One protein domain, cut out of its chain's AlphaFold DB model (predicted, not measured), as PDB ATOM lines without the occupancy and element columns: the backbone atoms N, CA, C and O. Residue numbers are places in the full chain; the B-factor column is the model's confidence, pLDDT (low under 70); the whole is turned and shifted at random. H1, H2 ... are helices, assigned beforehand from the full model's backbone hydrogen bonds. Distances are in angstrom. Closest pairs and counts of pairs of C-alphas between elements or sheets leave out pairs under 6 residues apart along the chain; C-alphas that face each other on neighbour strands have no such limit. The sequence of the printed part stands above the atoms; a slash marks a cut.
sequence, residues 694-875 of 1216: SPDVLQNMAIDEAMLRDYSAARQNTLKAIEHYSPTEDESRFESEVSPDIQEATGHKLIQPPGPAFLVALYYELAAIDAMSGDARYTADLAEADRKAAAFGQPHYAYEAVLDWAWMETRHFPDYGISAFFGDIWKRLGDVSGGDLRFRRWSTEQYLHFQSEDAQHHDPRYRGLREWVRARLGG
ATOM      1  N   SER A 694     314.607 153.787 365.282       87.19
ATOM      2  CA  SER A 694     314.498 154.923 364.355       87.19
ATOM      3  C   SER A 694     315.108 154.572 362.984       87.19
ATOM      4  O   SER A 694     316.318 154.329 362.910       87.19
ATOM      5  N   PRO A 695     314.314 154.529 361.893       87.19
ATOM      6  CA  PRO A 695     314.827 154.260 360.549       87.19
ATOM      7  C   PRO A 695     315.739 155.383 360.047       87.19
ATOM      8  O   PRO A 695     316.715 155.114 359.357       87.19
ATOM      9  N   ASP A 696     315.436 156.620 360.435       84.81
ATOM     10  CA  ASP A 696     316.110 157.838 359.980       84.81
ATOM     11  C   ASP A 696     317.544 157.898 360.539       84.81
ATOM     12  O   ASP A 696     318.511 158.099 359.806       84.81
ATOM     13  N   VAL A 697     317.716 157.573 361.828       89.44
ATOM     14  CA  VAL A 697     319.044 157.446 362.453       89.44
ATOM     15  C   VAL A 697     319.812 156.229 361.930       89.44
ATOM     16  O   VAL A 697     321.028 156.307 361.759       89.44
ATOM     17  N   LEU A 698     319.131 155.115 361.632       92.62
ATOM     18  CA  LEU A 698     319.766 153.952 360.998       92.62
ATOM     19  C   LEU A 698     320.266 154.258 359.577       92.62
ATOM     20  O   LEU A 698     321.293 153.709 359.186       92.62
ATOM     21  N   GLN A 699     319.584 155.134 358.833       92.31
ATOM     22  CA  GLN A 699     320.030 155.592 357.518       92.31
ATOM     23  C   GLN A 699     321.213 156.563 357.625       92.31
ATOM     24  O   GLN A 699     322.222 156.347 356.962       92.31
ATOM     25  N   ASN A 700     321.168 157.549 358.527       92.19
ATOM     26  CA  ASN A 700     322.318 158.434 358.768       92.19
ATOM     27  C   ASN A 700     323.572 157.645 359.206       92.19
ATOM     28  O   ASN A 700     324.676 157.921 358.745       92.19
ATOM     29  N   MET A 701     323.403 156.595 360.022       94.25
ATOM     30  CA  MET A 701     324.495 155.674 360.363       94.25
ATOM     31  C   MET A 701     324.997 154.846 359.173       94.25
ATOM     32  O   MET A 701     326.169 154.475 359.165       94.25
ATOM     33  N   ALA A 702     324.141 154.526 358.196       94.62
ATOM     34  CA  ALA A 702     324.569 153.836 356.984       94.62
ATOM     35  C   ALA A 702     325.442 154.750 356.108       94.62
ATOM     36  O   ALA A 702     326.506 154.311 355.679       94.62
ATOM     37  N   ILE A 703     325.055 156.024 355.965       92.94
ATOM     38  CA  ILE A 703     325.842 157.053 355.267       92.94
ATOM     39  C   ILE A 703     327.209 157.233 355.952       92.94
ATOM     40  O   ILE A 703     328.238 157.122 355.289       92.94
ATOM     41  N   ASP A 704     327.251 157.403 357.283       92.75
ATOM     42  CA  ASP A 704     328.509 157.461 358.058       92.75
ATOM     43  C   ASP A 704     329.426 156.251 357.778       92.75
ATOM     44  O   ASP A 704     330.640 156.384 357.614       92.75
ATOM     45  N   GLU A 705     328.859 155.042 357.750       94.12
ATOM     46  CA  GLU A 705     329.606 153.802 357.522       94.12
ATOM     47  C   GLU A 705     330.073 153.662 356.065       94.12
ATOM     48  O   GLU A 705     331.169 153.148 355.832       94.12
ATOM     49  N   ALA A 706     329.307 154.163 355.092       92.06
ATOM     50  CA  ALA A 706     329.697 154.219 353.686       92.06
ATOM     51  C   ALA A 706     330.808 155.253 353.431       92.06
ATOM     52  O   ALA A 706     331.797 154.908 352.781       92.06
ATOM     53  N   MET A 707     330.731 156.446 354.039       90.31
ATOM     54  CA  MET A 707     331.814 157.449 354.042       90.31
ATOM     55  C   MET A 707     333.109 156.877 354.636       90.31
ATOM     56  O   MET A 707     334.204 157.113 354.125       90.31
ATOM     57  N   LEU A 708     332.998 156.053 355.685       90.75
ATOM     58  CA  LEU A 708     334.118 155.321 356.296       90.75
ATOM     59  C   LEU A 708     334.504 154.027 355.542       90.75
ATOM     60  O   LEU A 708     335.415 153.310 355.964       90.75
ATOM     61  N   ARG A 709     333.846 153.742 354.409       89.81
ATOM     62  CA  ARG A 709     334.045 152.587 353.514       89.81
ATOM     63  C   ARG A 709     333.792 151.213 354.150       89.81
ATOM     64  O   ARG A 709     334.208 150.190 353.598       89.81
ATOM     65  N   ASP A 710     333.059 151.154 355.261       93.31
ATOM     66  CA  ASP A 710     332.481 149.916 355.799       93.31
ATOM     67  C   ASP A 710     331.113 149.643 355.155       93.31
ATOM     68  O   ASP A 710     330.060 149.607 355.796       93.31
ATOM     69  N   TYR A 711     331.142 149.390 353.844       94.06
ATOM     70  CA  TYR A 711     329.960 149.044 353.050       94.06
ATOM     71  C   TYR A 711     329.206 147.811 353.598       94.06
ATOM     72  O   TYR A 711     328.032 147.606 353.291       94.06
ATOM     73  N   SER A 712     329.858 146.963 354.410       94.31
ATOM     74  CA  SER A 712     329.202 145.818 355.052       94.31
ATOM     75  C   SER A 712     328.347 146.234 356.246       94.31
ATOM     76  O   SER A 712     327.289 145.634 356.452       94.31
ATOM     77  N   ALA A 713     328.809 147.197 357.046       93.56
ATOM     78  CA  ALA A 713     328.036 147.768 358.141       93.56
ATOM     79  C   ALA A 713     326.898 148.640 357.594       93.56
ATOM     80  O   ALA A 713     325.739 148.368 357.927       93.56
ATOM     81  N   ALA A 714     327.206 149.531 356.639       95.31
ATOM     82  CA  ALA A 714     326.242 150.439 356.015       95.31
ATOM     83  C   ALA A 714     325.012 149.677 355.507       95.31
ATOM     84  O   ALA A 714     323.893 149.853 355.992       95.31
ATOM     85  N   ARG A 715     325.246 148.672 354.652       96.06
ATOM     86  CA  ARG A 715     324.197 147.808 354.099       96.06
ATOM     87  C   ARG A 715     323.410 147.041 355.167       96.06
ATOM     88  O   ARG A 715     322.250 146.687 354.946       96.06
ATOM     89  N   GLN A 716     324.022 146.725 356.312       95.94
ATOM     90  CA  GLN A 716     323.316 146.088 357.425       95.94
ATOM     91  C   GLN A 716     322.383 147.079 358.132       95.94
ATOM     92  O   GLN A 716     321.305 146.674 358.567       95.94
ATOM     93  N   ASN A 717     322.772 148.348 358.257       95.31
ATOM     94  CA  ASN A 717     321.943 149.388 358.859       95.31
ATOM     95  C   ASN A 717     320.813 149.840 357.922       95.31
ATOM     96  O   ASN A 717     319.671 149.868 358.380       95.31
ATOM     97  N   THR A 718     321.049 149.987 356.612       95.94
ATOM     98  CA  THR A 718     319.983 150.196 355.608       95.94
ATOM     99  C   THR A 718     318.931 149.076 355.657       95.94
ATOM    100  O   THR A 718     317.729 149.334 355.667       95.94
ATOM    101  N   LEU A 719     319.351 147.806 355.779       96.12
ATOM    102  CA  LEU A 719     318.416 146.680 355.936       96.12
ATOM    103  C   LEU A 719     317.585 146.757 357.231       96.12
ATOM    104  O   LEU A 719     316.404 146.407 357.202       96.12
ATOM    105  N   LYS A 720     318.163 147.217 358.349       94.38
ATOM    106  CA  LYS A 720     317.414 147.445 359.602       94.38
ATOM    107  C   LYS A 720     316.452 148.622 359.468       94.38
ATOM    108  O   LYS A 720     315.338 148.528 359.972       94.38
ATOM    109  N   ALA A 721     316.844 149.696 358.776       92.12
ATOM    110  CA  ALA A 721     315.966 150.829 358.493       92.12
ATOM    111  C   ALA A 721     314.728 150.362 357.708       92.12
ATOM    112  O   ALA A 721     313.606 150.649 358.115       92.12
ATOM    113  N   ILE A 722     314.912 149.530 356.674       92.44
ATOM    114  CA  ILE A 722     313.813 148.892 355.923       92.44
ATOM    115  C   ILE A 722     312.958 147.971 356.817       92.44
ATOM    116  O   ILE A 722     311.737 147.958 356.680       92.44
ATOM    117  N   GLU A 723     313.562 147.195 357.727       92.69
ATOM    118  CA  GLU A 723     312.828 146.311 358.654       92.69
ATOM    119  C   GLU A 723     312.013 147.087 359.703       92.69
ATOM    120  O   GLU A 723     310.951 146.629 360.131       92.69
ATOM    121  N   HIS A 724     312.516 148.233 360.164       88.00
ATOM    122  CA  HIS A 724     311.909 149.031 361.234       88.00
ATOM    123  C   HIS A 724     311.022 150.171 360.719       88.00
ATOM    124  O   HIS A 724     310.248 150.735 361.495       88.00
ATOM    125  N   TYR A 725     311.062 150.461 359.416       84.88
ATOM    126  CA  TYR A 725     310.162 151.404 358.770       84.88
ATOM    127  C   TYR A 725     308.692 150.996 358.962       84.88
ATOM    128  O   TYR A 725     308.262 149.906 358.579       84.88
ATOM    129  N   SER A 726     307.898 151.906 359.532       74.75
ATOM    130  CA  SER A 726     306.467 151.713 359.768       74.75
ATOM    131  C   SER A 726     305.681 152.898 359.201       74.75
ATOM    132  O   SER A 726     305.799 153.999 359.750       74.75
ATOM    133  N   PRO A 727     304.836 152.702 358.168       60.69
ATOM    134  CA  PRO A 727     303.975 153.762 357.658       60.69
ATOM    135  C   PRO A 727     302.980 154.160 358.755       60.69
ATOM    136  O   PRO A 727     302.122 153.379 359.164       60.69
ATOM    137  N   THR A 728     303.159 155.367 359.277       50.06
ATOM    138  CA  THR A 728     302.351 155.995 360.329       50.06
ATOM    139  C   THR A 728     302.114 157.445 359.917       50.06
ATOM    140  O   THR A 728     302.934 157.994 359.192       50.06
ATOM    141  N   GLU A 729     300.989 158.030 360.336       38.06
ATOM    142  CA  GLU A 729     300.325 159.205 359.724       38.06
ATOM    143  C   GLU A 729     301.093 160.551 359.784       38.06
ATOM    144  O   GLU A 729     300.511 161.595 359.508       38.06
ATOM    145  N   ASP A 730     302.380 160.537 360.127       42.16
ATOM    146  CA  ASP A 730     303.245 161.711 360.287       42.16
ATOM    147  C   ASP A 730     304.385 161.645 359.247       42.16
ATOM    148  O   ASP A 730     305.507 161.206 359.525       42.16
ATOM    149  N   GLU A 731     304.048 161.966 357.990       44.88
ATOM    150  CA  GLU A 731     304.899 161.791 356.796       44.88
ATOM    151  C   GLU A 731     305.886 162.956 356.571       44.88
ATOM    152  O   GLU A 731     306.041 163.459 355.462       44.88
ATOM    153  N   SER A 732     306.570 163.376 357.638       49.91
ATOM    154  CA  SER A 732     307.575 164.448 357.637       49.91
ATOM    155  C   SER A 732     308.670 164.133 358.666       49.91
ATOM    156  O   SER A 732     308.653 164.645 359.784       49.91
ATOM    157  N   ARG A 733     309.609 163.239 358.318       50.00
ATOM    158  CA  ARG A 733     310.686 162.787 359.233       50.00
ATOM    159  C   ARG A 733     312.098 163.181 358.829       50.00
ATOM    160  O   ARG A 733     313.017 163.034 359.626       50.00
ATOM    161  N   PHE A 734     312.262 163.646 357.600       53.00
ATOM    162  CA  PHE A 734     313.559 163.893 357.000       53.00
ATOM    163  C   PHE A 734     313.452 165.113 356.087       53.00
ATOM    164  O   PHE A 734     312.654 165.109 355.151       53.00
ATOM    165  N   GLU A 735     314.231 166.145 356.388       55.06
ATOM    166  CA  GLU A 735     314.522 167.261 355.492       55.06
ATOM    167  C   GLU A 735     316.018 167.167 355.183       55.06
ATOM    168  O   GLU A 735     316.824 167.188 356.112       55.06
ATOM    169  N   SER A 736     316.381 167.007 353.906       63.75
ATOM    170  CA  SER A 736     317.782 167.012 353.468       63.75
ATOM    171  C   SER A 736     318.115 168.315 352.769       63.75
ATOM    172  O   SER A 736     317.347 168.740 351.899       63.75
ATOM    173  N   GLU A 737     319.262 168.916 353.087       63.34
ATOM    174  CA  GLU A 737     319.867 169.899 352.187       63.34
ATOM    175  C   GLU A 737     320.294 169.196 350.894       63.34
ATOM    176  O   GLU A 737     320.828 168.096 350.922       63.34
ATOM    177  N   VAL A 738     320.026 169.830 349.756       68.94
ATOM    178  CA  VAL A 738     320.074 169.185 348.442       68.94
ATOM    179  C   VAL A 738     321.420 169.408 347.760       68.94
ATOM    180  O   VAL A 738     321.847 170.556 347.620       68.94
ATOM    181  N   SER A 739     322.062 168.352 347.255       70.12
ATOM    182  CA  SER A 739     323.317 168.484 346.496       70.12
ATOM    183  C   SER A 739     323.195 169.447 345.291       70.12
ATOM    184  O   SER A 739     322.139 169.498 344.645       70.12
ATOM    185  N   PRO A 740     324.249 170.218 344.940       67.06
ATOM    186  CA  PRO A 740     324.164 171.288 343.935       67.06
ATOM    187  C   PRO A 740     323.618 170.853 342.568       67.06
ATOM    188  O   PRO A 740     322.831 171.584 341.968       67.06
ATOM    189  N   ASP A 741     323.970 169.651 342.108       59.44
ATOM    190  CA  ASP A 741     323.506 169.095 340.832       59.44
ATOM    191  C   ASP A 741     321.982 168.873 340.837       59.44
ATOM    192  O   ASP A 741     321.299 169.110 339.839       59.44
ATOM    193  N   ILE A 742     321.420 168.459 341.979       66.94
ATOM    194  CA  ILE A 742     319.971 168.310 342.154       66.94
ATOM    195  C   ILE A 742     319.307 169.689 342.302       66.94
ATOM    196  O   ILE A 742     318.225 169.889 341.739       66.94
ATOM    197  N   GLN A 743     319.956 170.668 342.956       71.25
ATOM    198  CA  GLN A 743     319.461 172.055 342.990       71.25
ATOM    199  C   GLN A 743     319.378 172.658 341.574       71.25
ATOM    200  O   GLN A 743     318.375 173.286 341.236       71.25
ATOM    201  N   GLU A 744     320.383 172.439 340.715       61.88
ATOM    202  CA  GLU A 744     320.372 172.877 339.307       61.88
ATOM    203  C   GLU A 744     319.306 172.132 338.478       61.88
ATOM    204  O   GLU A 744     318.643 172.708 337.604       61.88
ATOM    205  N   ALA A 745     319.114 170.842 338.756       58.34
ATOM    206  CA  ALA A 745     318.141 170.003 338.069       58.34
ATOM    207  C   ALA A 745     316.682 170.391 338.357       58.34
ATOM    208  O   ALA A 745     315.877 170.475 337.422       58.34
ATOM    209  N   THR A 746     316.354 170.591 339.636       61.56
ATOM    210  CA  THR A 746     314.975 170.647 340.160       61.56
ATOM    211  C   THR A 746     314.574 172.025 340.690       61.56
ATOM    212  O   THR A 746     313.388 172.345 340.740       61.56
ATOM    213  N   GLY A 747     315.541 172.860 341.084       60.19
ATOM    214  CA  GLY A 747     315.302 174.085 341.848       60.19
ATOM    215  C   GLY A 747     314.983 173.852 343.333       60.19
ATOM    216  O   GLY A 747     314.741 174.823 344.052       60.19
ATOM    217  N   HIS A 748     314.973 172.601 343.808       62.84
ATOM    218  CA  HIS A 748     314.778 172.268 345.218       62.84
ATOM    219  C   HIS A 748     316.055 172.576 346.010       62.84
ATOM    220  O   HIS A 748     317.138 172.153 345.624       62.84
ATOM    221  N   LYS A 749     315.925 173.301 347.128       62.22
ATOM    222  CA  LYS A 749     317.018 173.520 348.099       62.22
ATOM    223  C   LYS A 749     316.959 172.581 349.302       62.22
ATOM    224  O   LYS A 749     317.979 172.352 349.940       62.22
ATOM    225  N   LEU A 750     315.767 172.055 349.579       67.69
ATOM    226  CA  LEU A 750     315.475 171.041 350.586       67.69
ATOM    227  C   LEU A 750     314.627 169.942 349.930       67.69
ATOM    228  O   LEU A 750     313.690 170.266 349.194       67.69
ATOM    229  N   ILE A 751     314.939 168.670 350.190       69.12
ATOM    230  CA  ILE A 751     314.093 167.519 349.826       69.12
ATOM    231  C   ILE A 751     313.457 166.971 351.099       69.12
ATOM    232  O   ILE A 751     314.148 166.636 352.059       69.12
ATOM    233  N   GLN A 752     312.136 166.818 351.069       69.88
ATOM    234  CA  GLN A 752     311.350 166.180 352.120       69.88
ATOM    235  C   GLN A 752     310.581 165.012 351.488       69.88
ATOM    236  O   GLN A 752     309.488 165.211 350.952       69.88
ATOM    237  N   PRO A 753     311.164 163.799 351.441       66.56
ATOM    238  CA  PRO A 753     310.538 162.686 350.750       66.56
ATOM    239  C   PRO A 753     309.338 162.199 351.582       66.56
ATOM    240  O   PRO A 753     309.517 161.882 352.762       66.56
ATOM    241  N   PRO A 754     308.123 162.081 351.009       68.25
ATOM    242  CA  PRO A 754     307.001 161.480 351.727       68.25
ATOM    243  C   PRO A 754     307.383 160.058 352.159       68.25
ATOM    244  O   PRO A 754     308.134 159.385 351.452       68.25
ATOM    245  N   GLY A 755     306.872 159.572 353.294       71.50
ATOM    246  CA  GLY A 755     307.270 158.276 353.879       71.50
ATOM    247  C   GLY A 755     307.401 157.110 352.871       71.50
ATOM    248  O   GLY A 755     308.439 156.442 352.834       71.50
ATOM    249  N   PRO A 756     306.406 156.887 351.988       79.62
ATOM    250  CA  PRO A 756     306.515 156.062 350.782       79.62
ATOM    251  C   PRO A 756     307.825 156.160 349.983       79.62
ATOM    252  O   PRO A 756     308.450 155.140 349.688       79.62
ATOM    253  N   ALA A 757     308.240 157.376 349.629       83.81
ATOM    254  CA  ALA A 757     309.441 157.655 348.855       83.81
ATOM    255  C   ALA A 757     310.717 157.430 349.673       83.81
ATOM    256  O   ALA A 757     311.675 156.897 349.122       83.81
ATOM    257  N   PHE A 758     310.715 157.728 350.978       85.88
ATOM    258  CA  PHE A 758     311.831 157.395 351.874       85.88
ATOM    259  C   PHE A 758     312.097 155.881 351.892       85.88
ATOM    260  O   PHE A 758     313.226 155.445 351.675       85.88
ATOM    261  N   LEU A 759     311.054 155.051 352.028       88.31
ATOM    262  CA  LEU A 759     311.208 153.593 351.950       88.31
ATOM    263  C   LEU A 759     311.745 153.131 350.583       88.31
ATOM    264  O   LEU A 759     312.549 152.203 350.529       88.31
ATOM    265  N   VAL A 760     311.313 153.749 349.479       90.88
ATOM    266  CA  VAL A 760     311.835 153.435 348.136       90.88
ATOM    267  C   VAL A 760     313.298 153.876 347.989       90.88
ATOM    268  O   VAL A 760     314.085 153.123 347.417       90.88
ATOM    269  N   ALA A 761     313.686 155.025 348.550       91.69
ATOM    270  CA  ALA A 761     315.069 155.497 348.576       91.69
ATOM    271  C   ALA A 761     315.980 154.506 349.320       91.69
ATOM    272  O   ALA A 761     316.997 154.109 348.763       91.69
ATOM    273  N   LEU A 762     315.560 153.970 350.477       92.69
ATOM    274  CA  LEU A 762     316.298 152.911 351.192       92.69
ATOM    275  C   LEU A 762     316.527 151.638 350.346       92.69
ATOM    276  O   LEU A 762     317.501 150.918 350.557       92.69
ATOM    277  N   TYR A 763     315.647 151.322 349.387       94.62
ATOM    278  CA  TYR A 763     315.885 150.206 348.462       94.62
ATOM    279  C   TYR A 763     316.891 150.554 347.357       94.62
ATOM    280  O   TYR A 763     317.652 149.676 346.952       94.62
ATOM    281  N   TYR A 764     316.917 151.801 346.875       95.69
ATOM    282  CA  TYR A 764     317.962 152.261 345.955       95.69
ATOM    283  C   TYR A 764     319.315 152.433 346.660       95.69
ATOM    284  O   TYR A 764     320.338 152.164 346.041       95.69
ATOM    285  N   GLU A 765     319.323 152.759 347.952       95.56
ATOM    286  CA  GLU A 765     320.520 152.837 348.796       95.56
ATOM    287  C   GLU A 765     321.288 151.505 348.828       95.56
ATOM    288  O   GLU A 765     322.493 151.433 348.600       95.56
ATOM    289  N   LEU A 766     320.573 150.381 348.963       96.62
ATOM    290  CA  LEU A 766     321.194 149.056 348.844       96.62
ATOM    291  C   LEU A 766     321.914 148.855 347.498       96.62
ATOM    292  O   LEU A 766     322.926 148.155 347.452       96.62
ATOM    293  N   ALA A 767     321.421 149.471 346.418       95.38
ATOM    294  CA  ALA A 767     322.076 149.449 345.116       95.38
ATOM    295  C   ALA A 767     323.243 150.454 345.019       95.38
ATOM    296  O   ALA A 767     324.236 150.123 344.376       95.38
ATOM    297  N   ALA A 768     323.187 151.619 345.668       95.44
ATOM    298  CA  ALA A 768     324.323 152.541 345.774       95.44
ATOM    299  C   ALA A 768     325.509 151.878 346.503       95.44
ATOM    300  O   ALA A 768     326.611 151.773 345.954       95.44
ATOM    301  N   ILE A 769     325.254 151.282 347.672       95.12
ATOM    302  CA  ILE A 769     326.256 150.552 348.464       95.12
ATOM    303  C   ILE A 769     326.782 149.311 347.715       95.12
ATOM    304  O   ILE A 769     327.990 149.037 347.716       95.12
ATOM    305  N   ASP A 770     325.919 148.552 347.025       94.19
ATOM    306  CA  ASP A 770     326.361 147.428 346.185       94.19
ATOM    307  C   ASP A 770     327.179 147.914 344.958       94.19
ATOM    308  O   ASP A 770     328.081 147.199 344.514       94.19
ATOM    309  N   ALA A 771     326.948 149.131 344.442       93.00
ATOM    310  CA  ALA A 771     327.754 149.729 343.370       93.00
ATOM    311  C   ALA A 771     329.159 150.133 343.849       93.00
ATOM    312  O   ALA A 771     330.141 149.745 343.215       93.00
ATOM    313  N   MET A 772     329.275 150.827 344.989       93.06
ATOM    314  CA  MET A 772     330.566 151.233 345.579       93.06
ATOM    315  C   MET A 772     331.393 150.044 346.087       93.06
ATOM    316  O   MET A 772     332.615 149.984 345.927       93.06
ATOM    317  N   SER A 773     330.742 149.028 346.658       91.62
ATOM    318  CA  SER A 773     331.426 147.788 347.048       91.62
ATOM    319  C   SER A 773     331.795 146.903 345.847       91.62
ATOM    320  O   SER A 773     332.720 146.090 345.951       91.62
ATOM    321  N   GLY A 774     331.133 147.091 344.700       88.25
ATOM    322  CA  GLY A 774     331.290 146.282 343.491       88.25
ATOM    323  C   GLY A 774     330.676 144.886 343.615       88.25
ATOM    324  O   GLY A 774     331.190 143.922 343.042       88.25
ATOM    325  N   ASP A 775     329.598 144.754 344.386       90.62
ATOM    326  CA  ASP A 775     328.916 143.487 344.612       90.62
ATOM    327  C   ASP A 775     328.048 143.079 343.406       90.62
ATOM    328  O   ASP A 775     327.394 143.888 342.746       90.62
ATOM    329  N   ALA A 776     327.991 141.775 343.125       87.56
ATOM    330  CA  ALA A 776     327.154 141.232 342.055       87.56
ATOM    331  C   ALA A 776     325.641 141.428 342.305       87.56
ATOM    332  O   ALA A 776     324.847 141.338 341.363       87.56
ATOM    333  N   ARG A 777     325.241 141.697 343.556       91.94
ATOM    334  CA  ARG A 777     323.860 141.982 343.969       91.94
ATOM    335  C   ARG A 777     323.307 143.297 343.425       91.94
ATOM    336  O   ARG A 777     322.094 143.349 343.248       91.94
ATOM    337  N   TYR A 778     324.150 144.258 343.026       93.12
ATOM    338  CA  TYR A 778     323.748 145.552 342.444       93.12
ATOM    339  C   TYR A 778     322.535 145.453 341.505       93.12
ATOM    340  O   TYR A 778     321.508 146.089 341.709       93.12
ATOM    341  N   THR A 779     322.620 144.581 340.493       90.88
ATOM    342  CA  THR A 779     321.561 144.440 339.475       90.88
ATOM    343  C   THR A 779     320.259 143.818 339.990       90.88
ATOM    344  O   THR A 779     319.216 143.997 339.363       90.88
ATOM    345  N   ALA A 780     320.307 143.076 341.098       92.25
ATOM    346  CA  ALA A 780     319.147 142.454 341.729       92.25
ATOM    347  C   ALA A 780     318.469 143.409 342.720       92.25
ATOM    348  O   ALA A 780     317.243 143.506 342.706       92.25
ATOM    349  N   ASP A 781     319.252 144.139 343.514       93.56
ATOM    350  CA  ASP A 781     318.740 145.106 344.487       93.56
ATOM    351  C   ASP A 781     318.192 146.353 343.770       93.56
ATOM    352  O   ASP A 781     317.070 146.763 344.058       93.56
ATOM    353  N   LEU A 782     318.854 146.833 342.707       93.25
ATOM    354  CA  LEU A 782     318.318 147.858 341.795       93.25
ATOM    355  C   LEU A 782     316.988 147.425 341.143       93.25
ATOM    356  O   LEU A 782     316.066 148.224 340.992       93.25
ATOM    357  N   ALA A 783     316.859 146.145 340.776       91.94
ATOM    358  CA  ALA A 783     315.618 145.611 340.214       91.94
ATOM    359  C   ALA A 783     314.511 145.419 341.270       91.94
ATOM    360  O   ALA A 783     313.331 145.466 340.923       91.94
ATOM    361  N   GLU A 784     314.852 145.198 342.544       92.56
ATOM    362  CA  GLU A 784     313.878 145.235 343.641       92.56
ATOM    363  C   GLU A 784     313.444 146.674 343.932       92.56
ATOM    364  O   GLU A 784     312.244 146.913 344.039       92.56
ATOM    365  N   ALA A 785     314.372 147.632 343.961       93.12
ATOM    366  CA  ALA A 785     314.069 149.053 344.093       93.12
ATOM    367  C   ALA A 785     313.111 149.529 342.987       93.12
ATOM    368  O   ALA A 785     312.066 150.102 343.293       93.12
ATOM    369  N   ASP A 786     313.353 149.142 341.728       90.50
ATOM    370  CA  ASP A 786     312.431 149.383 340.607       90.50
ATOM    371  C   ASP A 786     311.031 148.786 340.833       90.50
ATOM    372  O   ASP A 786     310.023 149.416 340.500       90.50
ATOM    373  N   ARG A 787     310.928 147.586 341.428       91.81
ATOM    374  CA  ARG A 787     309.626 146.988 341.786       91.81
ATOM    375  C   ARG A 787     308.913 147.757 342.898       91.81
ATOM    376  O   ARG A 787     307.683 147.793 342.893       91.81
ATOM    377  N   LYS A 788     309.649 148.352 343.840       89.25
ATOM    378  CA  LYS A 788     309.099 149.166 344.940       89.25
ATOM    379  C   LYS A 788     308.656 150.535 344.434       89.25
ATOM    380  O   LYS A 788     307.527 150.931 344.700       89.25
ATOM    381  N   ALA A 789     309.487 151.190 343.626       87.56
ATOM    382  CA  ALA A 789     309.185 152.445 342.948       87.56
ATOM    383  C   ALA A 789     307.913 152.337 342.090       87.56
ATOM    384  O   ALA A 789     306.990 153.140 342.234       87.56
ATOM    385  N   ALA A 790     307.810 151.286 341.268       84.62
ATOM    386  CA  ALA A 790     306.634 151.024 340.438       84.62
ATOM    387  C   ALA A 790     305.351 150.727 341.241       84.62
ATOM    388  O   ALA A 790     304.254 150.850 340.699       84.62
ATOM    389  N   ALA A 791     305.465 150.336 342.515       80.56
ATOM    390  CA  ALA A 791     304.322 150.100 343.395       80.56
ATOM    391  C   ALA A 791     303.829 151.368 344.121       80.56
ATOM    392  O   ALA A 791     302.739 151.327 344.689       80.56
ATOM    393  N   PHE A 792     304.604 152.465 344.115       68.25
ATOM    394  CA  PHE A 792     304.354 153.646 344.956       68.25
ATOM    395  C   PHE A 792     304.000 154.950 344.220       68.25
ATOM    396  O   PHE A 792     303.732 155.956 344.870       68.25
ATOM    397  N   GLY A 793     303.961 154.961 342.885       56.78
ATOM    398  CA  GLY A 793     303.319 156.027 342.093       56.78
ATOM    399  C   GLY A 793     304.018 157.398 342.031       56.78
ATOM    400  O   GLY A 793     303.648 158.208 341.187       56.78
ATOM    401  N   GLN A 794     305.034 157.673 342.857       60.72
ATOM    402  CA  GLN A 794     305.790 158.940 342.845       60.72
ATOM    403  C   GLN A 794     307.298 158.724 343.096       60.72
ATOM    404  O   GLN A 794     307.805 159.055 344.165       60.72
ATOM    405  N   PRO A 795     308.058 158.162 342.138       74.38
ATOM    406  CA  PRO A 795     309.447 157.779 342.388       74.38
ATOM    407  C   PRO A 795     310.449 158.947 342.347       74.38
ATOM    408  O   PRO A 795     311.593 158.752 342.738       74.38
ATOM    409  N   HIS A 796     310.049 160.147 341.905       80.31
ATOM    410  CA  HIS A 796     310.950 161.301 341.766       80.31
ATOM    411  C   HIS A 796     311.593 161.711 343.101       80.31
ATOM    412  O   HIS A 796     312.814 161.741 343.176       80.31
ATOM    413  N   TYR A 797     310.817 161.865 344.183       80.56
ATOM    414  CA  TYR A 797     311.372 162.142 345.518       80.56
ATOM    415  C   TYR A 797     312.324 161.052 346.027       80.56
ATOM    416  O   TYR A 797     313.261 161.353 346.759       80.56
ATOM    417  N   ALA A 798     312.111 159.788 345.644       87.50
ATOM    418  CA  ALA A 798     313.010 158.697 346.024       87.50
ATOM    419  C   ALA A 798     314.326 158.735 345.229       87.50
ATOM    420  O   ALA A 798     315.378 158.415 345.775       87.50
ATOM    421  N   TYR A 799     314.271 159.145 343.956       90.12
ATOM    422  CA  TYR A 799     315.454 159.392 343.133       90.12
ATOM    423  C   TYR A 799     316.236 160.610 343.629       90.12
ATOM    424  O   TYR A 799     317.446 160.519 343.775       90.12
ATOM    425  N   GLU A 800     315.562 161.719 343.929       87.06
ATOM    426  CA  GLU A 800     316.187 162.924 344.481       87.06
ATOM    427  C   GLU A 800     316.864 162.628 345.832       87.06
ATOM    428  O   GLU A 800     318.047 162.913 345.986       87.06
ATOM    429  N   ALA A 801     316.176 161.958 346.766       87.44
ATOM    430  CA  ALA A 801     316.751 161.602 348.067       87.44
ATOM    431  C   ALA A 801     317.965 160.658 347.963       87.44
ATOM    432  O   ALA A 801     318.957 160.871 348.649       87.44
ATOM    433  N   VAL A 802     317.931 159.636 347.098       91.06
ATOM    434  CA  VAL A 802     319.066 158.698 346.981       91.06
ATOM    435  C   VAL A 802     320.230 159.252 346.149       91.06
ATOM    436  O   VAL A 802     321.369 158.843 346.358       91.06
ATOM    437  N   LEU A 803     319.985 160.191 345.224       89.00
ATOM    438  CA  LEU A 803     321.062 160.962 344.587       89.00
ATOM    439  C   LEU A 803     321.801 161.807 345.631       89.00
ATOM    440  O   LEU A 803     323.026 161.887 345.590       89.00
ATOM    441  N   ASP A 804     321.055 162.407 346.559       87.56
ATOM    442  CA  ASP A 804     321.594 163.230 347.637       87.56
ATOM    443  C   ASP A 804     322.422 162.400 348.632       87.56
ATOM    444  O   ASP A 804     323.586 162.713 348.876       87.56
ATOM    445  N   TRP A 805     321.886 161.271 349.110       90.81
ATOM    446  CA  TRP A 805     322.612 160.354 350.000       90.81
ATOM    447  C   TRP A 805     323.886 159.803 349.348       90.81
ATOM    448  O   TRP A 805     324.965 159.954 349.912       90.81
ATOM    449  N   ALA A 806     323.803 159.277 348.121       89.31
ATOM    450  CA  ALA A 806     324.969 158.778 347.387       89.31
ATOM    451  C   ALA A 806     326.035 159.864 347.125       89.31
ATOM    452  O   ALA A 806     327.232 159.568 347.037       89.31
ATOM    453  N   TRP A 807     325.625 161.131 346.998       87.31
ATOM    454  CA  TRP A 807     326.554 162.260 346.960       87.31
ATOM    455  C   TRP A 807     327.211 162.474 348.326       87.31
ATOM    456  O   TRP A 807     328.439 162.510 348.392       87.31
ATOM    457  N   MET A 808     326.435 162.528 349.418       86.06
ATOM    458  CA  MET A 808     326.962 162.663 350.785       86.06
ATOM    459  C   MET A 808     327.992 161.574 351.122       86.06
ATOM    460  O   MET A 808     329.068 161.901 351.624       86.06
ATOM    461  N   GLU A 809     327.692 160.314 350.791       86.88
ATOM    462  CA  GLU A 809     328.552 159.145 351.025       86.88
ATOM    463  C   GLU A 809     329.926 159.249 350.349       86.88
ATOM    464  O   GLU A 809     330.918 158.721 350.855       86.88
ATOM    465  N   THR A 810     329.997 159.943 349.210       79.88
ATOM    466  CA  THR A 810     331.195 160.003 348.363       79.88
ATOM    467  C   THR A 810     331.975 161.313 348.473       79.88
ATOM    468  O   THR A 810     333.056 161.412 347.889       79.88
ATOM    469  N   ARG A 811     331.515 162.276 349.293       75.00
ATOM    470  CA  ARG A 811     332.239 163.531 349.590       75.00
ATOM    471  C   ARG A 811     333.623 163.294 350.199       75.00
ATOM    472  O   ARG A 811     334.581 163.938 349.783       75.00
ATOM    473  N   HIS A 812     333.727 162.365 351.152       67.38
ATOM    474  CA  HIS A 812     334.971 162.112 351.886       67.38
ATOM    475  C   HIS A 812     335.976 161.263 351.084       67.38
ATOM    476  O   HIS A 812     337.174 161.549 351.043       67.38
ATOM    477  N   PHE A 813     335.483 160.214 350.419       70.00
ATOM    478  CA  PHE A 813     336.272 159.320 349.570       70.00
ATOM    479  C   PHE A 813     335.487 158.953 348.301       70.00
ATOM    480  O   PHE A 813     334.684 158.018 348.339       70.00
ATOM    481  N   PRO A 814     335.740 159.623 347.162       75.62
ATOM    482  CA  PRO A 814     335.074 159.305 345.903       75.62
ATOM    483  C   PRO A 814     335.359 157.864 345.449       75.62
ATOM    484  O   PRO A 814     336.495 157.505 345.129       75.62
ATOM    485  N   ASP A 815     334.325 157.022 345.411       83.44
ATOM    486  CA  ASP A 815     334.392 155.650 344.905       83.44
ATOM    487  C   ASP A 815     333.698 155.591 343.536       83.44
ATOM    488  O   ASP A 815     332.471 155.613 343.447       83.44
ATOM    489  N   TYR A 816     334.482 155.521 342.452       83.44
ATOM    490  CA  TYR A 816     333.971 155.636 341.076       83.44
ATOM    491  C   TYR A 816     332.923 154.577 340.686       83.44
ATOM    492  O   TYR A 816     332.241 154.726 339.669       83.44
ATOM    493  N   GLY A 817     332.749 153.517 341.489       84.94
ATOM    494  CA  GLY A 817     331.640 152.574 341.349       84.94
ATOM    495  C   GLY A 817     330.270 153.262 341.382       84.94
ATOM    496  O   GLY A 817     329.374 152.861 340.632       84.94
ATOM    497  N   ILE A 818     330.128 154.344 342.159       91.38
ATOM    498  CA  ILE A 818     328.875 155.104 342.283       91.38
ATOM    499  C   ILE A 818     328.435 155.756 340.965       91.38
ATOM    500  O   ILE A 818     327.242 155.900 340.715       91.38
ATOM    501  N   SER A 819     329.359 156.090 340.059       85.38
ATOM    502  CA  SER A 819     329.028 156.744 338.783       85.38
ATOM    503  C   SER A 819     328.164 155.854 337.876       85.38
ATOM    504  O   SER A 819     327.367 156.350 337.078       85.38
ATOM    505  N   ALA A 820     328.243 154.525 338.039       87.06
ATOM    506  CA  ALA A 820     327.327 153.586 337.387       87.06
ATOM    507  C   ALA A 820     325.891 153.669 337.942       87.06
ATOM    508  O   ALA A 820     324.942 153.460 337.185       87.06
ATOM    509  N   PHE A 821     325.740 153.982 339.232       93.31
ATOM    510  CA  PHE A 821     324.456 154.200 339.900       93.31
ATOM    511  C   PHE A 821     323.887 155.585 339.561       93.31
ATOM    512  O   PHE A 821     322.766 155.664 339.059       93.31
ATOM    513  N   PHE A 822     324.679 156.661 339.690       90.12
ATOM    514  CA  PHE A 822     324.281 158.014 339.269       90.12
ATOM    515  C   PHE A 822     323.803 158.042 337.812       90.12
ATOM    516  O   PHE A 822     322.751 158.608 337.513       90.12
ATOM    517  N   GLY A 823     324.517 157.371 336.899       85.88
ATOM    518  CA  GLY A 823     324.114 157.252 335.496       85.88
ATOM    519  C   GLY A 823     322.732 156.613 335.290       85.88
ATOM    520  O   GLY A 823     322.037 156.960 334.329       85.88
ATOM    521  N   ASP A 824     322.299 155.715 336.180       89.69
ATOM    522  CA  ASP A 824     320.981 155.071 336.129       89.69
ATOM    523  C   ASP A 824     319.894 155.932 336.774       89.69
ATOM    524  O   ASP A 824     318.835 156.120 336.172       89.69
ATOM    525  N   ILE A 825     320.152 156.506 337.954       92.06
ATOM    526  CA  ILE A 825     319.159 157.326 338.660       92.06
ATOM    527  C   ILE A 825     318.885 158.635 337.907       92.06
ATOM    528  O   ILE A 825     317.718 158.957 337.687       92.06
ATOM    529  N   TRP A 826     319.905 159.316 337.367       86.81
ATOM    530  CA  TRP A 826     319.687 160.481 336.495       86.81
ATOM    531  C   TRP A 826     318.860 160.133 335.255       86.81
ATOM    532  O   TRP A 826     317.985 160.899 334.856       86.81
ATOM    533  N   LYS A 827     319.076 158.949 334.664       86.81
ATOM    534  CA  LYS A 827     318.255 158.484 333.539       86.81
ATOM    535  C   LYS A 827     316.795 158.311 333.957       86.81
ATOM    536  O   LYS A 827     315.909 158.721 333.217       86.81
ATOM    537  N   ARG A 828     316.548 157.698 335.117       87.75
ATOM    538  CA  ARG A 828     315.196 157.450 335.641       87.75
ATOM    539  C   ARG A 828     314.474 158.735 335.988       87.75
ATOM    540  O   ARG A 828     313.304 158.854 335.642       87.75
ATOM    541  N   LEU A 829     315.176 159.692 336.593       84.25
ATOM    542  CA  LEU A 829     314.653 161.028 336.844       84.25
ATOM    543  C   LEU A 829     314.250 161.695 335.519       84.25
ATOM    544  O   LEU A 829     313.126 162.158 335.394       84.25
ATOM    545  N   GLY A 830     315.082 161.609 334.476       78.81
ATOM    546  CA  GLY A 830     314.716 162.070 333.129       78.81
ATOM    547  C   GLY A 830     313.537 161.328 332.485       78.81
ATOM    548  O   GLY A 830     312.694 161.964 331.852       78.81
ATOM    549  N   ASP A 831     313.454 160.005 332.658       80.38
ATOM    550  CA  ASP A 831     312.361 159.171 332.140       80.38
ATOM    551  C   ASP A 831     311.009 159.510 332.819       80.38
ATOM    552  O   ASP A 831     309.970 159.385 332.168       80.38
ATOM    553  N   VAL A 832     310.997 159.973 334.085       78.62
ATOM    554  CA  VAL A 832     309.771 160.425 334.789       78.62
ATOM    555  C   VAL A 832     309.509 161.933 334.682       78.62
ATOM    556  O   VAL A 832     308.354 162.345 334.728       78.62
ATOM    557  N   SER A 833     310.533 162.755 334.446       69.56
ATOM    558  CA  SER A 833     310.432 164.218 334.283       69.56
ATOM    559  C   SER A 833     310.199 164.648 332.827       69.56
ATOM    560  O   SER A 833     310.779 165.620 332.343       69.56
ATOM    561  N   GLY A 834     309.369 163.903 332.090       62.59
ATOM    562  CA  GLY A 834     308.935 164.269 330.733       62.59
ATOM    563  C   GLY A 834     310.011 164.212 329.638       62.59
ATOM    564  O   GLY A 834     309.770 164.701 328.536       62.59
ATOM    565  N   GLY A 835     311.175 163.607 329.898       57.19
ATOM    566  CA  GLY A 835     312.224 163.399 328.895       57.19
ATOM    567  C   GLY A 835     313.177 164.579 328.669       57.19
ATOM    568  O   GLY A 835     313.768 164.656 327.589       57.19
ATOM    569  N   ASP A 836     313.350 165.479 329.648       63.69
ATOM    570  CA  ASP A 836     314.325 166.581 329.568       63.69
ATOM    571  C   ASP A 836     315.737 166.055 329.217       63.69
ATOM    572  O   ASP A 836     316.295 165.138 329.831       63.69
ATOM    573  N   LEU A 837     316.310 166.647 328.166       62.84
ATOM    574  CA  LEU A 837     317.580 166.254 327.567       62.84
ATOM    575  C   LEU A 837     318.782 166.491 328.499       62.84
ATOM    576  O   LEU A 837     319.811 165.838 328.303       62.84
ATOM    577  N   ARG A 838     318.658 167.355 329.521       67.88
ATOM    578  CA  ARG A 838     319.687 167.570 330.558       67.88
ATOM    579  C   ARG A 838     319.963 166.288 331.343       67.88
ATOM    580  O   ARG A 838     321.106 165.846 331.402       67.88
ATOM    581  N   PHE A 839     318.921 165.599 331.806       74.81
ATOM    582  CA  PHE A 839     319.053 164.323 332.519       74.81
ATOM    583  C   PHE A 839     319.691 163.224 331.664       74.81
ATOM    584  O   PHE A 839     320.530 162.459 332.141       74.81
ATOM    585  N   ARG A 840     319.348 163.165 330.367       71.81
ATOM    586  CA  ARG A 840     319.999 162.240 329.424       71.81
ATOM    587  C   ARG A 840     321.487 162.563 329.261       71.81
ATOM    588  O   ARG A 840     322.292 161.638 329.141       71.81
ATOM    589  N   ARG A 841     321.850 163.849 329.243       71.12
ATOM    590  CA  ARG A 841     323.241 164.303 329.178       71.12
ATOM    591  C   ARG A 841     324.008 163.897 330.440       71.12
ATOM    592  O   ARG A 841     324.971 163.152 330.296       71.12
ATOM    593  N   TRP A 842     323.532 164.259 331.632       75.44
ATOM    594  CA  TRP A 842     324.173 163.900 332.906       75.44
ATOM    595  C   TRP A 842     324.287 162.381 333.105       75.44
ATOM    596  O   TRP A 842     325.354 161.881 333.448       75.44
ATOM    597  N   SER A 843     323.240 161.618 332.771       80.88
ATOM    598  CA  SER A 843     323.291 160.147 332.735       80.88
ATOM    599  C   SER A 843     324.419 159.623 331.834       80.88
ATOM    600  O   SER A 843     325.163 158.718 332.214       80.88
ATOM    601  N   THR A 844     324.582 160.212 330.645       76.12
ATOM    602  CA  THR A 844     325.646 159.840 329.702       76.12
ATOM    603  C   THR A 844     327.027 160.223 330.237       76.12
ATOM    604  O   THR A 844     327.951 159.422 330.131       76.12
ATOM    605  N   GLU A 845     327.172 161.412 330.824       75.75
ATOM    606  CA  GLU A 845     328.421 161.902 331.418       75.75
ATOM    607  C   GLU A 845     328.867 161.009 332.591       75.75
ATOM    608  O   GLU A 845     330.015 160.576 332.605       75.75
ATOM    609  N   GLN A 846     327.956 160.603 333.482       83.56
ATOM    610  CA  GLN A 846     328.247 159.690 334.599       83.56
ATOM    611  C   GLN A 846     328.643 158.274 334.138       83.56
ATOM    612  O   GLN A 846     329.622 157.703 334.625       83.56
ATOM    613  N   TYR A 847     327.964 157.714 333.129       82.62
ATOM    614  CA  TYR A 847     328.378 156.435 332.537       82.62
ATOM    615  C   TYR A 847     329.728 156.513 331.809       82.62
ATOM    616  O   TYR A 847     330.481 155.536 331.808       82.62
ATOM    617  N   LEU A 848     330.035 157.647 331.169       73.56
ATOM    618  CA  LEU A 848     331.332 157.882 330.533       73.56
ATOM    619  C   LEU A 848     332.438 158.101 331.568       73.56
ATOM    620  O   LEU A 848     333.541 157.609 331.346       73.56
ATOM    621  N   HIS A 849     332.148 158.750 332.699       76.00
ATOM    622  CA  HIS A 849     333.070 158.862 333.825       76.00
ATOM    623  C   HIS A 849     333.386 157.473 334.392       76.00
ATOM    624  O   HIS A 849     334.545 157.079 334.343       76.00
ATOM    625  N   PHE A 850     332.384 156.648 334.737       83.94
ATOM    626  CA  PHE A 850     332.621 155.248 335.135       83.94
ATOM    627  C   PHE A 850     333.479 154.481 334.111       83.94
ATOM    628  O   PHE A 850     334.391 153.739 334.476       83.94
ATOM    629  N   GLN A 851     333.178 154.626 332.812       80.38
ATOM    630  CA  GLN A 851     333.936 153.950 331.756       80.38
ATOM    631  C   GLN A 851     335.375 154.474 331.640       80.38
ATOM    632  O   GLN A 851     336.260 153.687 331.302       80.38
ATOM    633  N   SER A 852     335.587 155.770 331.889       72.12
ATOM    634  CA  SER A 852     336.907 156.377 332.024       72.12
ATOM    635  C   SER A 852     337.627 155.699 333.182       72.12
ATOM    636  O   SER A 852     338.495 154.879 332.909       72.12
ATOM    637  N   GLU A 853     337.185 155.921 334.426       79.75
ATOM    638  CA  GLU A 853     337.808 155.457 335.678       79.75
ATOM    639  C   GLU A 853     338.107 153.943 335.695       79.75
ATOM    640  O   GLU A 853     339.212 153.521 336.046       79.75
ATOM    641  N   ASP A 854     337.185 153.089 335.225       80.75
ATOM    642  CA  ASP A 854     337.447 151.643 335.143       80.75
ATOM    643  C   ASP A 854     338.538 151.281 334.123       80.75
ATOM    644  O   ASP A 854     339.300 150.338 334.354       80.75
ATOM    645  N   ALA A 855     338.655 152.021 333.016       69.31
ATOM    646  CA  ALA A 855     339.739 151.826 332.055       69.31
ATOM    647  C   ALA A 855     341.106 152.262 332.617       69.31
ATOM    648  O   ALA A 855     342.130 151.743 332.170       69.31
ATOM    649  N   GLN A 856     341.123 153.131 333.630       67.19
ATOM    650  CA  GLN A 856     342.326 153.581 334.340       67.19
ATOM    651  C   GLN A 856     342.736 152.552 335.399       67.19
ATOM    652  O   GLN A 856     343.828 151.984 335.356       67.19
ATOM    653  N   HIS A 857     341.827 152.273 336.335       77.25
ATOM    654  CA  HIS A 857     342.112 151.528 337.561       77.25
ATOM    655  C   HIS A 857     341.911 150.017 337.427       77.25
ATOM    656  O   HIS A 857     342.528 149.242 338.158       77.25
ATOM    657  N   HIS A 858     341.056 149.578 336.497       80.50
ATOM    658  CA  HIS A 858     340.760 148.171 336.233       80.50
ATOM    659  C   HIS A 858     340.321 147.350 337.468       80.50
ATOM    660  O   HIS A 858     340.454 146.118 337.430       80.50
ATOM    661  N   ASP A 859     339.750 147.966 338.515       83.88
ATOM    662  CA  ASP A 859     339.465 147.309 339.802       83.88
ATOM    663  C   ASP A 859     338.712 145.968 339.608       83.88
ATOM    664  O   ASP A 859     337.656 145.917 338.955       83.88
ATOM    665  N   PRO A 860     339.242 144.840 340.130       85.44
ATOM    666  CA  PRO A 860     338.601 143.534 340.025       85.44
ATOM    667  C   PRO A 860     337.159 143.477 340.547       85.44
ATOM    668  O   PRO A 860     336.407 142.628 340.056       85.44
ATOM    669  N   ARG A 861     336.781 144.344 341.501       89.94
ATOM    670  CA  ARG A 861     335.432 144.440 342.083       89.94
ATOM    671  C   ARG A 861     334.392 144.757 341.006       89.94
ATOM    672  O   ARG A 861     333.477 143.972 340.777       89.94
ATOM    673  N   TYR A 862     334.596 145.816 340.224       92.94
ATOM    674  CA  TYR A 862     333.583 146.322 339.285       92.94
ATOM    675  C   TYR A 862     333.457 145.545 337.966       92.94
ATOM    676  O   TYR A 862     332.787 146.007 337.041       92.94
ATOM    677  N   ARG A 863     334.036 144.340 337.850       86.25
ATOM    678  CA  ARG A 863     333.954 143.516 336.625       86.25
ATOM    679  C   ARG A 863     332.514 143.331 336.126       86.25
ATOM    680  O   ARG A 863     332.299 143.349 334.919       86.25
ATOM    681  N   GLY A 864     331.547 143.172 337.035       84.12
ATOM    682  CA  GLY A 864     330.122 143.081 336.688       84.12
ATOM    683  C   GLY A 864     329.534 144.408 336.189       84.12
ATOM    684  O   GLY A 864     328.870 144.433 335.152       84.12
ATOM    685  N   LEU A 865     329.832 145.518 336.877       88.25
ATOM    686  CA  LEU A 865     329.359 146.859 336.505       88.25
ATOM    687  C   LEU A 865     329.847 147.282 335.112       88.25
ATOM    688  O   LEU A 865     329.063 147.824 334.340       88.25
ATOM    689  N   ARG A 866     331.088 146.952 334.727       88.50
ATOM    690  CA  ARG A 866     331.634 147.226 333.377       88.50
ATOM    691  C   ARG A 866     330.755 146.730 332.240       88.50
ATOM    692  O   ARG A 866     330.525 147.444 331.264       88.50
ATOM    693  N   GLU A 867     330.328 145.473 332.324       85.75
ATOM    694  CA  GLU A 867     329.524 144.844 331.275       85.75
ATOM    695  C   GLU A 867     328.123 145.465 331.231       85.75
ATOM    696  O   GLU A 867     327.575 145.688 330.149       85.75
ATOM    697  N   TRP A 868     327.596 145.824 332.403       88.44
ATOM    698  CA  TRP A 868     326.304 146.472 332.575       88.44
ATOM    699  C   TRP A 868     326.286 147.924 332.041       88.44
ATOM    700  O   TRP A 868     325.449 148.242 331.192       88.44
ATOM    701  N   VAL A 869     327.254 148.774 332.412       86.88
ATOM    702  CA  VAL A 869     327.379 150.167 331.920       86.88
ATOM    703  C   VAL A 869     327.574 150.202 330.402       86.88
ATOM    704  O   VAL A 869     326.886 150.943 329.693       86.88
ATOM    705  N   ARG A 870     328.438 149.327 329.862       82.25
ATOM    706  CA  ARG A 870     328.670 149.213 328.409       82.25
ATOM    707  C   ARG A 870     327.383 148.900 327.636       82.25
ATOM    708  O   ARG A 870     327.208 149.392 326.520       82.25
ATOM    709  N   ALA A 871     326.477 148.108 328.213       83.44
ATOM    710  CA  ALA A 871     325.189 147.798 327.598       83.44
ATOM    711  C   ALA A 871     324.220 148.998 327.588       83.44
ATOM    712  O   ALA A 871     323.404 149.101 326.672       83.44
ATOM    713  N   ARG A 872     324.310 149.918 328.563       81.81
ATOM    714  CA  ARG A 872     323.451 151.114 328.638       81.81
ATOM    715  C   ARG A 872     323.903 152.246 327.724       81.81
ATOM    716  O   ARG A 872     323.072 152.760 326.975       81.81
ATOM    717  N   LEU A 873     325.204 152.540 327.664       73.44
ATOM    718  CA  LEU A 873     325.768 153.515 326.714       73.44
ATOM    719  C   LEU A 873     325.424 153.189 325.248       73.44
ATOM    720  O   LEU A 873     325.182 154.088 324.441       73.44
ATOM    721  N   GLY A 874     325.325 151.901 324.900       62.03
ATOM    722  CA  GLY A 874     324.932 151.457 323.559       62.03
ATOM    723  C   GLY A 874     323.519 151.876 323.118       62.03
ATOM    724  O   GLY A 874     323.254 151.897 321.916       62.03
ATOM    725  N   GLY A 875     322.625 152.218 324.054       58.81
ATOM    726  CA  GLY A 875     321.224 152.563 323.783       58.81
ATOM    727  C   GLY A 875     320.921 154.056 323.605       58.81
ATOM    728  O   GLY A 875     319.783 154.391 323.292       58.81
TER     729      GLY A 875
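This is residues 694 to 875 of the 1216 residues of an uncharacterized protein of Acidipila sp. 4G-K13 (UniProt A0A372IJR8). Seven helices, H1, H2, H4, H6, H7, H8 and H9, form a bundle, a group packed largely side by side, with H4 and H6 as its core. The hairpin of H1 and H2 packs on one side of this core and H7 on the opposite side, with H8 and then H9 beyond H7; H5 packs on H4, and the short H3 lies beside H6. The printed part has 182 residues with nine named helices, H1 to H9 in order, and no named strand: the class is all helix. It is compact, with a radius of gyration of the C-alphas of 15.3 A, and spans 48 by 37 by 28 A.

H8, residues 837 to 857, touches H7, residues 818 to 832, at 4.1 A between the closest C-alphas, Gly 823 and Ser 843; this hairpin has a shallow tilt of 15 degrees, opposite ways. H8 also touches H9, residues 863 to 873, closest at C-alphas 847 and 869, 6.4 A; this hairpin's tilt of 34 degrees is only just short of steep. H7 forms a hairpin with H6, residues 796 to 810, closest at C-alphas 825 and 799, 6.2 A. H6 touches H4, residues 755 to 773, closest at C-alphas 798 and 761, 4.6 A; they run the same way at 38 degrees, only just steep. H4 and H5, residues 778 to 792, are a hairpin, closest at C-alphas 763 and 785, 4.9 A. H2, residues 711 to 724, touches H4, closest at C-alphas 711 and 769, 6.1 A. H1, residues 695 to 707, forms a hairpin with H2 at 9 degrees, closest at C-alphas 702 and 714, 3.9 A. H3, residues 740 to 746, and H6 only just touch, with 3 pairs of C-alphas within 8 A, closest at 742 and 800, 7.0 A. H4 and H8 are apart. Every O i to N i+4 pair is within hydrogen-bond range in H1, H2, H3, H5 and H8; the counts are 13 of 15 in H4, 10 of 11 in H6, 9 of 11 in H7 and 6 of 7 in H9.

H8 is 30.3 A long from C-alpha 837 at (317.580, 166.254, 327.567) to C-alpha 857. H4 is 27.2 A, H6 21.3 A, H5 and H7 21.2 A each. H1 begins at C-alpha 695, (314.827, 154.260, 360.549), and H9 ends at C-alpha 873, (325.768, 153.515, 326.714).

The C-alphas farthest apart are those of Glu 729 and Gln 856, 49.4 A. The printed part has no cut. The link from H2 to H3 is long, 15 residues. Mean pLDDT of the printed part is 81.2; 40 residues are under 70, among them 727 to 738 and 744 to 754.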